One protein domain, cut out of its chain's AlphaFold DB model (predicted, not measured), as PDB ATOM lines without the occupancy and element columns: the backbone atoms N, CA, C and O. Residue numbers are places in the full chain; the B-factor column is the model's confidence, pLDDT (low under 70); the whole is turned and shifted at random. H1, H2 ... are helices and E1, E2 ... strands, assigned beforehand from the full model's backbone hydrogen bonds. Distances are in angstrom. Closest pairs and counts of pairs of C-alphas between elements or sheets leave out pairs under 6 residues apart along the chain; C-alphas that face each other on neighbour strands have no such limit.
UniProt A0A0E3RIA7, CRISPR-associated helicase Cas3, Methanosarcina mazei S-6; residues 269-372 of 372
ATOM      1  N   LYS A 269     139.568 143.939 128.734       82.56
ATOM      2  CA  LYS A 269     140.954 143.685 129.153       82.56
ATOM      3  C   LYS A 269     141.048 142.423 129.997       82.56
ATOM      4  O   LYS A 269     140.040 141.945 130.510       82.56
ATOM      5  N   ILE A 270     142.264 141.930 130.200       86.25
ATOM      6  CA  ILE A 270     142.533 140.876 131.179       86.25
ATOM      7  C   ILE A 270     143.112 141.501 132.443       86.25
ATOM      8  O   ILE A 270     143.992 142.360 132.388       86.25
ATOM      9  N   ALA A 271     142.615 141.062 133.594       86.62
ATOM     10  CA  ALA A 271     143.164 141.387 134.902       86.62
ATOM     11  C   ALA A 271     143.425 140.103 135.699       86.62
ATOM     12  O   ALA A 271     142.983 139.023 135.313       86.62
ATOM     13  N   GLY A 272     144.145 140.211 136.817       86.12
ATOM     14  CA  GLY A 272     144.377 139.080 137.714       86.12
ATOM     15  C   GLY A 272     145.788 139.013 138.293       86.12
ATOM     16  O   GLY A 272     146.565 139.975 138.237       86.12
ATOM     17  N   ARG A 273     146.106 137.844 138.861       86.38
ATOM     18  CA  ARG A 273     147.380 137.541 139.539       86.38
ATOM     19  C   ARG A 273     148.584 137.788 138.624       86.38
ATOM     20  O   ARG A 273     148.456 137.576 137.428       86.38
ATOM     21  N   ASN A 274     149.729 138.226 139.168       86.69
ATOM     22  CA  ASN A 274     151.014 138.256 138.443       86.69
ATOM     23  C   ASN A 274     151.365 136.878 137.879       86.69
ATOM     24  O   ASN A 274     151.218 135.873 138.575       86.69
ATOM     25  N   LEU A 275     151.815 136.873 136.626       88.62
ATOM     26  CA  LEU A 275     152.343 135.688 135.964       88.62
ATOM     27  C   LEU A 275     153.823 135.552 136.291       88.62
ATOM     28  O   LEU A 275     154.532 136.556 136.266       88.62
ATOM     29  N   SER A 276     154.275 134.322 136.512       86.56
ATOM     30  CA  SER A 276     155.694 133.967 136.649       86.56
ATOM     31  C   SER A 276     156.522 134.477 135.474       86.56
ATOM     32  O   SER A 276     157.610 135.001 135.671       86.56
ATOM     33  N   GLN A 277     155.974 134.418 134.253       89.75
ATOM     34  CA  GLN A 277     156.618 134.937 133.040       89.75
ATOM     35  C   GLN A 277     157.109 136.390 133.150       89.75
ATOM     36  O   GLN A 277     158.067 136.750 132.472       89.75
ATOM     37  N   ILE A 278     156.469 137.236 133.968       90.75
ATOM     38  CA  ILE A 278     156.853 138.652 134.102       90.75
ATOM     39  C   ILE A 278     158.269 138.779 134.675       90.75
ATOM     40  O   ILE A 278     159.013 139.660 134.247       90.75
ATOM     41  N   ASP A 279     158.642 137.874 135.580       89.69
ATOM     42  CA  ASP A 279     159.904 137.917 136.319       89.69
ATOM     43  C   ASP A 279     161.098 137.402 135.491       89.69
ATOM     44  O   ASP A 279     162.251 137.612 135.861       89.69
ATOM     45  N   PHE A 280     160.835 136.760 134.347       89.06
ATOM     46  CA  PHE A 280     161.860 136.204 133.465       89.06
ATOM     47  C   PHE A 280     162.228 137.146 132.314       89.06
ATOM     48  O   PHE A 280     161.409 137.945 131.844       89.06
ATOM     49  N   GLY A 281     163.462 137.007 131.818       88.19
ATOM     50  CA  GLY A 281     163.909 137.629 130.572       88.19
ATOM     51  C   GLY A 281     163.206 137.043 129.342       88.19
ATOM     52  O   GLY A 281     162.691 135.927 129.371       88.19
ATOM     53  N   GLU A 282     163.188 137.787 128.232       87.50
ATOM     54  CA  GLU A 282     162.406 137.418 127.039       87.50
ATOM     55  C   GLU A 282     162.773 136.044 126.451       87.50
ATOM     56  O   GLU A 282     161.887 135.338 125.980       87.50
ATOM     57  N   SER A 283     164.050 135.651 126.518       84.75
ATOM     58  CA  SER A 283     164.557 134.354 126.043       84.75
ATOM     59  C   SER A 283     164.169 133.166 126.926       84.75
ATOM     60  O   SER A 283     164.219 132.026 126.476       84.75
ATOM     61  N   GLU A 284     163.826 133.415 128.190       87.38
ATOM     62  CA  GLU A 284     163.472 132.376 129.164       87.38
ATOM     63  C   GLU A 284     161.959 132.175 129.276       87.38
ATOM     64  O   GLU A 284     161.500 131.107 129.680       87.38
ATOM     65  N   ARG A 285     161.174 133.189 128.899       89.94
ATOM     66  CA  ARG A 285     159.715 133.106 128.882       89.94
ATOM     67  C   ARG A 285     159.244 132.091 127.850       89.94
ATOM     68  O   ARG A 285     159.679 132.107 126.701       89.94
ATOM     69  N   LYS A 286     158.281 131.270 128.259       87.12
ATOM     70  CA  LYS A 286     157.632 130.259 127.424       87.12
ATOM     71  C   LYS A 286     156.118 130.310 127.622       87.12
ATOM     72  O   LYS A 286     155.666 130.802 128.661       87.12
ATOM     73  N   PRO A 287     155.324 129.828 126.654       89.44
ATOM     74  CA  PRO A 287     153.891 129.700 126.819       89.44
ATOM     75  C   PRO A 287     153.592 128.717 127.949       89.44
ATOM     76  O   PRO A 287     154.122 127.606 127.967       89.44
ATOM     77  N   GLU A 288     152.750 129.125 128.891       87.19
ATOM     78  CA  GLU A 288     152.377 128.292 130.033       87.19
ATOM     79  C   GLU A 288     150.923 128.542 130.436       87.19
ATOM     80  O   GLU A 288     150.316 129.568 130.092       87.19
ATOM     81  N   LYS A 289     150.350 127.603 131.193       86.94
ATOM     82  CA  LYS A 289     148.986 127.721 131.702       86.94
ATOM     83  C   LYS A 289     148.932 128.602 132.952       86.94
ATOM     84  O   LYS A 289     149.369 128.228 134.037       86.94
ATOM     85  N   ALA A 290     148.336 129.778 132.803       86.19
ATOM     86  CA  ALA A 290     148.157 130.774 133.846       86.19
ATOM     87  C   ALA A 290     146.774 130.694 134.505       86.19
ATOM     88  O   ALA A 290     145.736 130.786 133.847       86.19
ATOM     89  N   TYR A 291     146.749 130.620 135.835       86.12
ATOM     90  CA  TYR A 291     145.516 130.590 136.626       86.12
ATOM     91  C   TYR A 291     145.229 131.937 137.296       86.12
ATOM     92  O   TYR A 291     146.135 132.682 137.673       86.12
ATOM     93  N   GLY A 292     143.945 132.242 137.502       83.44
ATOM     94  CA  GLY A 292     143.520 133.477 138.173       83.44
ATOM     95  C   GLY A 292     143.568 134.733 137.296       83.44
ATOM     96  O   GLY A 292     143.540 135.844 137.830       83.44
ATOM     97  N   LEU A 293     143.632 134.558 135.976       85.31
ATOM     98  CA  LEU A 293     143.376 135.600 134.986       85.31
ATOM     99  C   LEU A 293     141.877 135.663 134.677       85.31
ATOM    100  O   LEU A 293     141.223 134.628 134.601       85.31
ATOM    101  N   LEU A 294     141.332 136.868 134.517       86.88
ATOM    102  CA  LEU A 294     139.899 137.099 134.351       86.88
ATOM    103  C   LEU A 294     139.644 138.189 133.297       86.88
ATOM    104  O   LEU A 294     140.335 139.216 133.314       86.88
ATOM    105  N   PRO A 295     138.644 138.018 132.412       85.12
ATOM    106  CA  PRO A 295     138.194 139.093 131.542       85.12
ATOM    107  C   PRO A 295     137.490 140.174 132.371       85.12
ATOM    108  O   PRO A 295     136.654 139.882 133.225       85.12
ATOM    109  N   VAL A 296     137.811 141.432 132.093       84.44
ATOM    110  CA  VAL A 296     137.151 142.609 132.655       84.44
ATOM    111  C   VAL A 296     136.571 143.411 131.504       84.44
ATOM    112  O   VAL A 296     137.300 143.846 130.612       84.44
ATOM    113  N   VAL A 297     135.258 143.611 131.551       82.94
ATOM    114  CA  VAL A 297     134.510 144.384 130.563       82.94
ATOM    115  C   VAL A 297     134.229 145.765 131.149       82.94
ATOM    116  O   VAL A 297     133.657 145.890 132.231       82.94
ATOM    117  N   GLY A 298     134.692 146.806 130.465       74.38
ATOM    118  CA  GLY A 298     134.352 148.189 130.767       74.38
ATOM    119  C   GLY A 298     132.909 148.479 130.362       74.38
ATOM    120  O   GLY A 298     132.446 148.002 129.328       74.38
ATOM    121  N   LYS A 299     132.205 149.265 131.179       68.19
ATOM    122  CA  LYS A 299     130.844 149.707 130.869       68.19
ATOM    123  C   LYS A 299     130.885 150.799 129.804       68.19
ATOM    124  O   LYS A 299     131.628 151.764 129.973       68.19
ATOM    125  N   ASN A 300     130.064 150.669 128.762       58.28
ATOM    126  CA  ASN A 300     129.809 151.777 127.841       58.28
ATOM    127  C   ASN A 300     128.801 152.765 128.459       58.28
ATOM    128  O   ASN A 300     129.069 153.961 128.448       58.28
ATOM    129  N   ASN A 301     127.724 152.262 129.089       57.62
ATOM    130  CA  ASN A 301     126.677 153.038 129.780       57.62
ATOM    131  C   ASN A 301     126.320 152.407 131.152       57.62
ATOM    132  O   ASN A 301     126.673 151.259 131.422       57.62
ATOM    133  N   SER A 302     125.607 153.126 132.033       54.84
ATOM    134  CA  SER A 302     125.250 152.663 133.394       54.84
ATOM    135  C   SER A 302     124.345 151.424 133.441       54.84
ATOM    136  O   SER A 302     124.411 150.677 134.419       54.84
ATOM    137  N   GLU A 303     123.545 151.201 132.396       56.12
ATOM    138  CA  GLU A 303     122.574 150.100 132.273       56.12
ATOM    139  C   GLU A 303     123.161 148.821 131.651       56.12
ATOM    140  O   GLU A 303     122.547 147.761 131.720       56.12
ATOM    141  N   ASP A 304     124.371 148.887 131.090       62.84
ATOM    142  CA  ASP A 304     125.046 147.739 130.479       62.84
ATOM    143  C   ASP A 304     125.699 146.886 131.582       62.84
ATOM    144  O   ASP A 304     126.858 147.082 131.973       62.84
ATOM    145  N   SER A 305     124.907 145.988 132.173       66.00
ATOM    146  CA  SER A 305     125.369 145.017 133.168       66.00
ATOM    147  C   SER A 305     125.343 143.606 132.594       66.00
ATOM    148  O   SER A 305     124.281 143.012 132.425       66.00
ATOM    149  N   LEU A 306     126.528 143.057 132.340       78.19
ATOM    150  CA  LEU A 306     126.707 141.685 131.880       78.19
ATOM    151  C   LEU A 306     127.091 140.795 133.076       78.19
ATOM    152  O   LEU A 306     128.138 141.019 133.693       78.19
ATOM    153  N   ASP A 307     126.274 139.792 133.419       83.75
ATOM    154  CA  ASP A 307     126.637 138.828 134.470       83.75
ATOM    155  C   ASP A 307     127.681 137.833 133.954       83.75
ATOM    156  O   ASP A 307     127.390 136.807 133.342       83.75
ATOM    157  N   MET A 308     128.938 138.151 134.244       86.25
ATOM    158  CA  MET A 308     130.095 137.372 133.827       86.25
ATOM    159  C   MET A 308     130.442 136.212 134.759       86.25
ATOM    160  O   MET A 308     131.402 135.494 134.478       86.25
ATOM    161  N   SER A 309     129.702 136.004 135.851       84.94
ATOM    162  CA  SER A 309     130.062 135.054 136.913       84.94
ATOM    163  C   SER A 309     130.360 133.648 136.384       84.94
ATOM    164  O   SER A 309     131.386 133.058 136.727       84.94
ATOM    165  N   THR A 310     129.515 133.126 135.493       83.12
ATOM    166  CA  THR A 310     129.672 131.776 134.930       83.12
ATOM    167  C   THR A 310     130.933 131.663 134.071       83.12
ATOM    168  O   THR A 310     131.724 130.737 134.265       83.12
ATOM    169  N   ILE A 311     131.159 132.627 133.171       85.62
ATOM    170  CA  ILE A 311     132.333 132.656 132.287       85.62
ATOM    171  C   ILE A 311     133.612 132.840 133.113       85.62
ATOM    172  O   ILE A 311     134.569 132.089 132.946       85.62
ATOM    173  N   VAL A 312     133.614 133.784 134.056       86.31
ATOM    174  CA  VAL A 312     134.731 134.076 134.969       86.31
ATOM    175  C   VAL A 312     135.094 132.849 135.798       86.31
ATOM    176  O   VAL A 312     136.268 132.502 135.883       86.31
ATOM    177  N   ASN A 313     134.113 132.153 136.376       83.00
ATOM    178  CA  ASN A 313     134.363 130.945 137.162       83.00
ATOM    179  C   ASN A 313     134.930 129.815 136.299       83.00
ATOM    180  O   ASN A 313     135.879 129.141 136.707       83.00
ATOM    181  N   LYS A 314     134.394 129.634 135.086       82.00
ATOM    182  CA  LYS A 314     134.890 128.629 134.143       82.00
ATOM    183  C   LYS A 314     136.331 128.926 133.733       82.00
ATOM    184  O   LYS A 314     137.176 128.039 133.836       82.00
ATOM    185  N   ILE A 315     136.623 130.173 133.376       80.62
ATOM    186  CA  ILE A 315     137.965 130.662 133.051       80.62
ATOM    187  C   ILE A 315     138.922 130.458 134.224       80.62
ATOM    188  O   ILE A 315     139.987 129.876 134.056       80.62
ATOM    189  N   LYS A 316     138.525 130.864 135.433       81.12
ATOM    190  CA  LYS A 316     139.349 130.726 136.638       81.12
ATOM    191  C   LYS A 316     139.712 129.266 136.916       81.12
ATOM    192  O   LYS A 316     140.835 129.002 137.332       81.12
ATOM    193  N   SER A 317     138.775 128.342 136.680       77.00
ATOM    194  CA  SER A 317     138.999 126.901 136.855       77.00
ATOM    195  C   SER A 317     139.876 126.281 135.764       77.00
ATOM    196  O   SER A 317     140.666 125.393 136.062       77.00
ATOM    197  N   LYS A 318     139.746 126.738 134.511       76.88
ATOM    198  CA  LYS A 318     140.492 126.193 133.369       76.88
ATOM    199  C   LYS A 318     141.891 126.798 133.226       76.88
ATOM    200  O   LYS A 318     142.776 126.109 132.740       76.88
ATOM    201  N   GLY A 319     142.092 128.046 133.649       81.31
ATOM    202  CA  GLY A 319     143.292 128.819 133.332       81.31
ATOM    203  C   GLY A 319     143.359 129.225 131.854       81.31
ATOM    204  O   GLY A 319     142.552 128.783 131.037       81.31
ATOM    205  N   PHE A 320     144.325 130.076 131.514       82.38
ATOM    206  CA  PHE A 320     144.653 130.451 130.142       82.38
ATOM    207  C   PHE A 320     146.034 129.940 129.782       82.38
ATOM    208  O   PHE A 320     147.001 130.278 130.459       82.38
ATOM    209  N   PHE A 321     146.151 129.203 128.684       85.69
ATOM    210  CA  PHE A 321     147.453 129.016 128.065       85.69
ATOM    211  C   PHE A 321     147.889 130.342 127.439       85.69
ATOM    212  O   PHE A 321     147.169 130.877 126.597       85.69
ATOM    213  N   CYS A 322     148.991 130.937 127.892       89.31
ATOM    214  CA  CYS A 322     149.369 132.279 127.454       89.31
ATOM    215  C   CYS A 322     150.878 132.520 127.426       89.31
ATOM    216  O   CYS A 322     151.646 131.887 128.149       89.31
ATOM    217  N   ARG A 323     151.277 133.497 126.606       92.06
ATOM    218  CA  ARG A 323     152.643 134.017 126.501       92.06
ATOM    219  C   ARG A 323     152.631 135.524 126.739       92.06
ATOM    220  O   ARG A 323     151.961 136.263 126.017       92.06
ATOM    221  N   TYR A 324     153.361 135.974 127.754       94.31
ATOM    222  CA  TYR A 324     153.523 137.382 128.112       94.31
ATOM    223  C   TYR A 324     154.659 138.031 127.334       94.31
ATOM    224  O   TYR A 324     155.718 137.435 127.205       94.31
ATOM    225  N   MET A 325     154.471 139.269 126.884       93.81
ATOM    226  CA  MET A 325     155.530 140.113 126.328       93.81
ATOM    227  C   MET A 325     155.591 141.420 127.113       93.81
ATOM    228  O   MET A 325     154.552 142.014 127.401       93.81
ATOM    229  N   SER A 326     156.805 141.904 127.399       92.56
ATOM    230  CA  SER A 326     157.020 143.137 128.184       92.56
ATOM    231  C   SER A 326     156.509 144.409 127.507       92.56
ATOM    232  O   SER A 326     156.420 145.448 128.148       92.56
ATOM    233  N   ASN A 327     156.238 144.355 126.206       92.06
ATOM    234  CA  ASN A 327     155.825 145.503 125.419       92.06
ATOM    235  C   ASN A 327     154.302 145.540 125.256       92.06
ATOM    236  O   ASN A 327     153.616 144.519 125.328       92.06
ATOM    237  N   THR A 328     153.764 146.729 124.974       90.62
ATOM    238  CA  THR A 328     152.355 146.872 124.578       90.62
ATOM    239  C   THR A 328     152.062 146.073 123.307       90.62
ATOM    240  O   THR A 328     152.953 145.870 122.484       90.62
ATOM    241  N   SER A 329     150.799 145.694 123.096       86.44
ATOM    242  CA  SER A 329     150.354 144.952 121.902       86.44
ATOM    243  C   SER A 329     150.886 145.540 120.586       86.44
ATOM    244  O   SER A 329     151.433 144.814 119.761       86.44
ATOM    245  N   LYS A 330     150.802 146.866 120.414       86.00
ATOM    246  CA  LYS A 330     151.300 147.564 119.217       86.00
ATOM    247  C   LYS A 330     152.821 147.460 119.056       86.00
ATOM    248  O   LYS A 330     153.308 147.237 117.953       86.00
ATOM    249  N   ILE A 331     153.571 147.642 120.143       90.25
ATOM    250  CA  ILE A 331     155.038 147.588 120.107       90.25
ATOM    251  C   ILE A 331     155.506 146.151 119.868       90.25
ATOM    252  O   ILE A 331     156.370 145.945 119.024       90.25
ATOM    253  N   SER A 332     154.915 145.167 120.552       89.06
ATOM    254  CA  SER A 332     155.227 143.747 120.361       89.06
ATOM    255  C   SER A 332     155.008 143.310 118.916       89.06
ATOM    256  O   SER A 332     155.894 142.679 118.346       89.06
ATOM    257  N   LYS A 333     153.879 143.699 118.299       83.56
ATOM    258  CA  LYS A 333     153.607 143.376 116.890       83.56
ATOM    259  C   LYS A 333     154.697 143.872 115.957       83.56
ATOM    260  O   LYS A 333     155.263 143.088 115.203       83.56
ATOM    261  N   ASN A 334     155.057 145.143 116.088       81.69
ATOM    262  CA  ASN A 334     156.092 145.745 115.255       81.69
ATOM    263  C   ASN A 334     157.481 145.153 115.528       81.69
ATOM    264  O   ASN A 334     158.221 144.871 114.593       81.69
ATOM    265  N   TYR A 335     157.849 144.979 116.799       85.88
ATOM    266  CA  TYR A 335     159.196 144.559 117.189       85.88
ATOM    267  C   TYR A 335     159.502 143.114 116.782       85.88
ATOM    268  O   TYR A 335     160.596 142.831 116.300       85.88
ATOM    269  N   TYR A 336     158.538 142.211 116.965       81.06
ATOM    270  CA  TYR A 336     158.695 140.795 116.636       81.06
ATOM    271  C   TYR A 336     158.177 140.440 115.240       81.06
ATOM    272  O   TYR A 336     158.241 139.275 114.863       81.06
ATOM    273  N   ASN A 337     157.673 141.413 114.472       74.88
ATOM    274  CA  ASN A 337     157.011 141.174 113.188       74.88
ATOM    275  C   ASN A 337     155.870 140.138 113.309       74.88
ATOM    276  O   ASN A 337     155.747 139.220 112.498       74.88
ATOM    277  N   ILE A 338     155.072 140.261 114.375       74.50
ATOM    278  CA  ILE A 338     153.899 139.413 114.613       74.50
ATOM    279  C   ILE A 338     152.761 139.934 113.743       74.50
ATOM    280  O   ILE A 338     152.459 141.128 113.745       74.50
ATOM    281  N   ASP A 339     152.112 139.009 113.049       65.44
ATOM    282  CA  ASP A 339     151.014 139.284 112.133       65.44
ATOM    283  C   ASP A 339     149.843 140.045 112.802       65.44
ATOM    284  O   ASP A 339     149.475 139.801 113.960       65.44
ATOM    285  N   ASP A 340     149.233 140.973 112.055       62.22
ATOM    286  CA  ASP A 340     148.157 141.847 112.533       62.22
ATOM    287  C   ASP A 340     146.906 141.091 113.003       62.22
ATOM    288  O   ASP A 340     146.184 141.599 113.868       62.22
ATOM    289  N   TYR A 341     146.674 139.875 112.510       61.53
ATOM    290  CA  TYR A 341     145.565 139.008 112.900       61.53
ATOM    291  C   TYR A 341     145.816 138.269 114.221       61.53
ATOM    292  O   TYR A 341     144.862 137.762 114.809       61.53
ATOM    293  N   THR A 342     147.051 138.261 114.736       67.62
ATOM    294  CA  THR A 342     147.360 137.703 116.062       67.62
ATOM    295  C   THR A 342     146.754 138.590 117.149       67.62
ATOM    296  O   THR A 342     147.012 139.803 117.204       67.62
ATOM    297  N   VAL A 343     145.945 138.016 118.038       75.56
ATOM    298  CA  VAL A 343     145.270 138.774 119.093       75.56
ATOM    299  C   VAL A 343     146.194 138.914 120.297       75.56
ATOM    300  O   VAL A 343     146.489 137.956 121.007       75.56
ATOM    301  N   LEU A 344     146.624 140.151 120.558       84.50
ATOM    302  CA  LEU A 344     147.394 140.505 121.748       84.50
ATOM    303  C   LEU A 344     146.535 141.339 122.692       84.50
ATOM    304  O   LEU A 344     146.125 142.454 122.358       84.50
ATOM    305  N   LEU A 345     146.276 140.811 123.885       86.19
ATOM    306  CA  LEU A 345     145.464 141.473 124.899       86.19
ATOM    307  C   LEU A 345     146.353 142.242 125.869       86.19
ATOM    308  O   LEU A 345     147.313 141.704 126.412       86.19
ATOM    309  N   ASN A 346     146.024 143.510 126.107       87.06
ATOM    310  CA  ASN A 346     146.765 144.326 127.065       87.06
ATOM    311  C   ASN A 346     146.647 143.728 128.470       87.06
ATOM    312  O   ASN A 346     145.549 143.384 128.924       87.06
ATOM    313  N   TYR A 347     147.783 143.643 129.156       90.50
ATOM    314  CA  TYR A 347     147.871 143.042 130.473       90.50
ATOM    315  C   TYR A 347     149.051 143.633 131.242       90.50
ATOM    316  O   TYR A 347     150.209 143.439 130.869       90.50
ATOM    317  N   LYS A 348     148.739 144.336 132.337       89.38
ATOM    318  CA  LYS A 348     149.719 145.095 133.132       89.38
ATOM    319  C   LYS A 348     150.527 146.035 132.233       89.38
ATOM    320  O   LYS A 348     149.922 146.732 131.422       89.38
ATOM    321  N   ASP A 349     151.848 146.031 132.368       89.19
ATOM    322  CA  ASP A 349     152.761 146.885 131.608       89.19
ATOM    323  C   ASP A 349     153.082 146.330 130.208       89.19
ATOM    324  O   ASP A 349     153.817 146.954 129.446       89.19
ATOM    325  N   GLY A 350     152.501 145.182 129.842       92.50
ATOM    326  CA  GLY A 350     152.751 144.498 128.578       92.50
ATOM    327  C   GLY A 350     151.482 143.971 127.908       92.50
ATOM    328  O   GLY A 350     150.399 144.571 127.961       92.50
ATOM    329  N   CYS A 351     151.610 142.826 127.239       92.25
ATOM    330  CA  CYS A 351     150.487 142.141 126.604       92.25
ATOM    331  C   CYS A 351     150.607 140.614 126.667       92.25
ATOM    332  O   CYS A 351     151.676 140.064 126.925       92.25
ATOM    333  N   LEU A 352     149.479 139.938 126.444       91.75
ATOM    334  CA  LEU A 352     149.345 138.486 126.415       91.75
ATOM    335  C   LEU A 352     148.869 138.023 125.043       91.75
ATOM    336  O   LEU A 352     147.859 138.517 124.539       91.75
ATOM    337  N   ALA A 353     149.557 137.028 124.496       88.12
ATOM    338  CA  ALA A 353     149.006 136.121 123.497       88.12
ATOM    339  C   ALA A 353     148.388 134.912 124.218       88.12
ATOM    340  O   ALA A 353     148.901 134.504 125.264       88.12
ATOM    341  N   ILE A 354     147.285 134.354 123.707       84.56
ATOM    342  CA  ILE A 354     146.509 133.311 124.405       84.56
ATOM    343  C   ILE A 354     146.171 132.162 123.461       84.56
ATOM    344  O   ILE A 354     145.912 132.372 122.280       84.56
ATOM    345  N   GLY A 355     146.148 130.942 123.990       79.69
ATOM    346  CA  GLY A 355     145.877 129.724 123.240       79.69
ATOM    347  C   GLY A 355     146.890 129.523 122.121       79.69
ATOM    348  O   GLY A 355     148.094 129.667 122.333       79.69
ATOM    349  N   LEU A 356     146.407 129.246 120.912       75.62
ATOM    350  CA  LEU A 356     147.268 129.044 119.744       75.62
ATOM    351  C   LEU A 356     148.112 130.275 119.382       75.62
ATOM    352  O   LEU A 356     149.251 130.109 118.942       75.62
ATOM    353  N   ASP A 357     147.619 131.492 119.632       79.00
ATOM    354  CA  ASP A 357     148.400 132.713 119.398       79.00
ATOM    355  C   ASP A 357     149.631 132.763 120.312       79.00
ATOM    356  O   ASP A 357     150.679 133.259 119.909       79.00
ATOM    357  N   ALA A 358     149.545 132.199 121.525       87.19
ATOM    358  CA  ALA A 358     150.690 132.105 122.430       87.19
ATOM    359  C   ALA A 358     151.802 131.223 121.851       87.19
ATOM    360  O   ALA A 358     152.976 131.573 121.959       87.19
ATOM    361  N   ILE A 359     151.431 130.113 121.203       82.12
ATOM    362  CA  ILE A 359     152.372 129.203 120.536       82.12
ATOM    363  C   ILE A 359     152.995 129.891 119.318       82.12
ATOM    364  O   ILE A 359     154.214 129.865 119.146       82.12
ATOM    365  N   TYR A 360     152.168 130.527 118.484       77.50
ATOM    366  CA  TYR A 360     152.631 131.236 117.291       77.50
ATOM    367  C   TYR A 360     153.637 132.337 117.641       77.50
ATOM    368  O   TYR A 360     154.735 132.374 117.084       77.50
ATOM    369  N   VAL A 361     153.287 133.198 118.600       82.06
ATOM    370  CA  VAL A 361     154.150 134.293 119.053       82.06
ATOM    371  C   VAL A 361     155.473 133.766 119.593       82.06
ATOM    372  O   VAL A 361     156.522 134.305 119.250       82.06
ATOM    373  N   ASP A 362     155.447 132.695 120.383       89.19
ATOM    374  CA  ASP A 362     156.671 132.111 120.928       89.19
ATOM    375  C   ASP A 362     157.609 131.591 119.832       89.19
ATOM    376  O   ASP A 362     158.806 131.862 119.867       89.19
ATOM    377  N   CYS A 363     157.069 130.944 118.795       78.56
ATOM    378  CA  CYS A 363     157.853 130.516 117.633       78.56
ATOM    379  C   CYS A 363     158.489 131.697 116.885       78.56
ATOM    380  O   CYS A 363     159.660 131.625 116.504       78.56
ATOM    381  N   VAL A 364     157.740 132.786 116.678       78.00
ATOM    382  CA  VAL A 364     158.249 133.999 116.017       78.00
ATOM    383  C   VAL A 364     159.384 134.624 116.830       78.00
ATOM    384  O   VAL A 364     160.445 134.928 116.279       78.00
ATOM    385  N   ILE A 365     159.197 134.756 118.147       85.50
ATOM    386  CA  ILE A 365     160.211 135.290 119.063       85.50
ATOM    387  C   ILE A 365     161.449 134.391 119.073       85.50
ATOM    388  O   ILE A 365     162.560 134.887 118.903       85.50
ATOM    389  N   HIS A 366     161.272 133.077 119.222       83.75
ATOM    390  CA  HIS A 366     162.373 132.118 119.238       83.75
ATOM    391  C   HIS A 366     163.201 132.183 117.951       83.75
ATOM    392  O   HIS A 366     164.429 132.211 118.015       83.75
ATOM    393  N   ASN A 367     162.550 132.245 116.784       73.81
ATOM    394  CA  ASN A 367     163.242 132.369 115.504       73.81
ATOM    395  C   ASN A 367     164.068 133.663 115.439       73.81
ATOM    396  O   ASN A 367     165.256 133.623 115.137       73.81
ATOM    397  N   LEU A 368     163.474 134.798 115.824       77.31
ATOM    398  CA  LEU A 368     164.173 136.084 115.855       77.31
ATOM    399  C   LEU A 368     165.384 136.062 116.798       77.31
ATOM    400  O   LEU A 368     166.453 136.556 116.441       77.31
ATOM    401  N   LEU A 369     165.226 135.493 117.995       82.38
ATOM    402  CA  LEU A 369     166.299 135.388 118.986       82.38
ATOM    403  C   LEU A 369     167.400 134.411 118.564       82.38
ATOM    404  O   LEU A 369     168.550 134.643 118.904       82.38
ATOM    405  N   SER A 370     167.068 133.361 117.809       74.56
ATOM    406  CA  SER A 370     168.039 132.378 117.303       74.56
ATOM    407  C   SER A 370     168.862 132.896 116.116       74.56
ATOM    408  O   SER A 370     169.894 132.321 115.785       74.56
ATOM    409  N   THR A 371     168.391 133.950 115.442       59.50
ATOM    410  CA  THR A 371     169.089 134.598 114.313       59.50
ATOM    411  C   THR A 371     169.993 135.767 114.716       59.50
ATOM    412  O   THR A 371     170.672 136.325 113.854       59.50
ATOM    413  N   LYS A 372     169.984 136.153 115.995       52.75
ATOM    414  CA  LYS A 372     170.895 137.145 116.579       52.75
ATOM    415  C   LYS A 372     172.026 136.436 117.301       52.75
ATOM    416  O   LYS A 372     173.143 136.994 117.266       52.75
TER     417      LYS A 372
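This is residues 269 to 372 of the 372 residues of the protein "CRISPR-associated helicase Cas3" of Methanosarcina mazei S-6 (UniProt A0A0E3RIA7). A small, strongly twisted sheet, E2 E4 E6 E5, has H3 and H4 over one face, while E2 runs on at a bend into a two-stranded ribbon, E3 with E1, whose strand E1 comes back beside E5. H2 packs on E3, and beyond it residues 299 to 304 stick out as a free loop at one end of the long axis, with the end of H4 at the other. The 104 printed residues hold four named helices and six named strands, in the order E1 H1 E2 E3 H2 E4 H3 E5 E6 H4; both sheets are antiparallel and the class is mixed. The whole is compact, with a radius of gyration of the C-alphas of 14.8 A, yet elongated in outline, 52 by 26 by 22 A.

Find C-alpha 269 at (140.954, 143.685, 129.153), where strand E1, residues 269 to 272, begins. Next come helix H1, residues 276 to 279, strand E2, residues 288 to 290, and strand E3, residues 293 to 297 and 13.2 A long. Helix H2, residues 309 to 318, spans 14.1 A. Look for C-alpha 320 at (144.653, 130.451, 130.142): there E4, residues 320 to 325, starts its 15.0 A. Helix H3, residues 329 to 336, strand E5, residues 344 to 347, and strand E6, residues 350 to 354, follow. Helix H4, residues 356 to 370, runs 21.2 A to C-alpha 370 at (168.039, 132.378, 117.303).

In the sheet E2 E4 E6 E5, look at N 290 and O 320, 2.7 A apart, for E2 and E4, and N 323 and O 353, 2.9 A, for E4 and E6. E5 and E6 form a hairpin, with N 352 and O 345 at 2.8 A. E4, H3 and E5 make a split strand-helix-strand unit, two strands of one sheet that are not neighbours, with a helix between them along the chain and E6 between them in the sheet, and its crossover is right-handed. H3 and H4 lie on the same face, making two layers, helices over a sheet. H4 has a height over the sheet of 10.1 A and its closest C-alphas to E4 are those of Arg 323 and Ala 358, 4.9 A apart. H3 and H4 only just touch, with 3 pairs of C-alphas within 8 A, the closest those of Tyr 336 and Ile 365 at 6.2 A. H1 only grazes the sheet, with residues 276 to 278. E1 and E3 are antiparallel neighbours, with N 271 and O 294 at 2.9 A; the closest C-alphas of E1 and E5 are those of Ile 270 and Tyr 347, 5.8 A. The closest C-alphas of E3 and H2 are those of Leu 294 and Val 312, 6.0 A; H2 and H4 are apart. In H2, H3 and H4 every O i to N i+4 pair is within hydrogen-bond range; H1 is too short for such a pair.

The two C-alphas farthest apart are those of Glu 303 and Lys 372, 52.4 A. The printed part has no cut, and E3 to H2 is the one long link, with 11 residues. Check the B-factor column: pLDDT is under 70 at residues 299 to 305, 339 to 342 and 371 to 372.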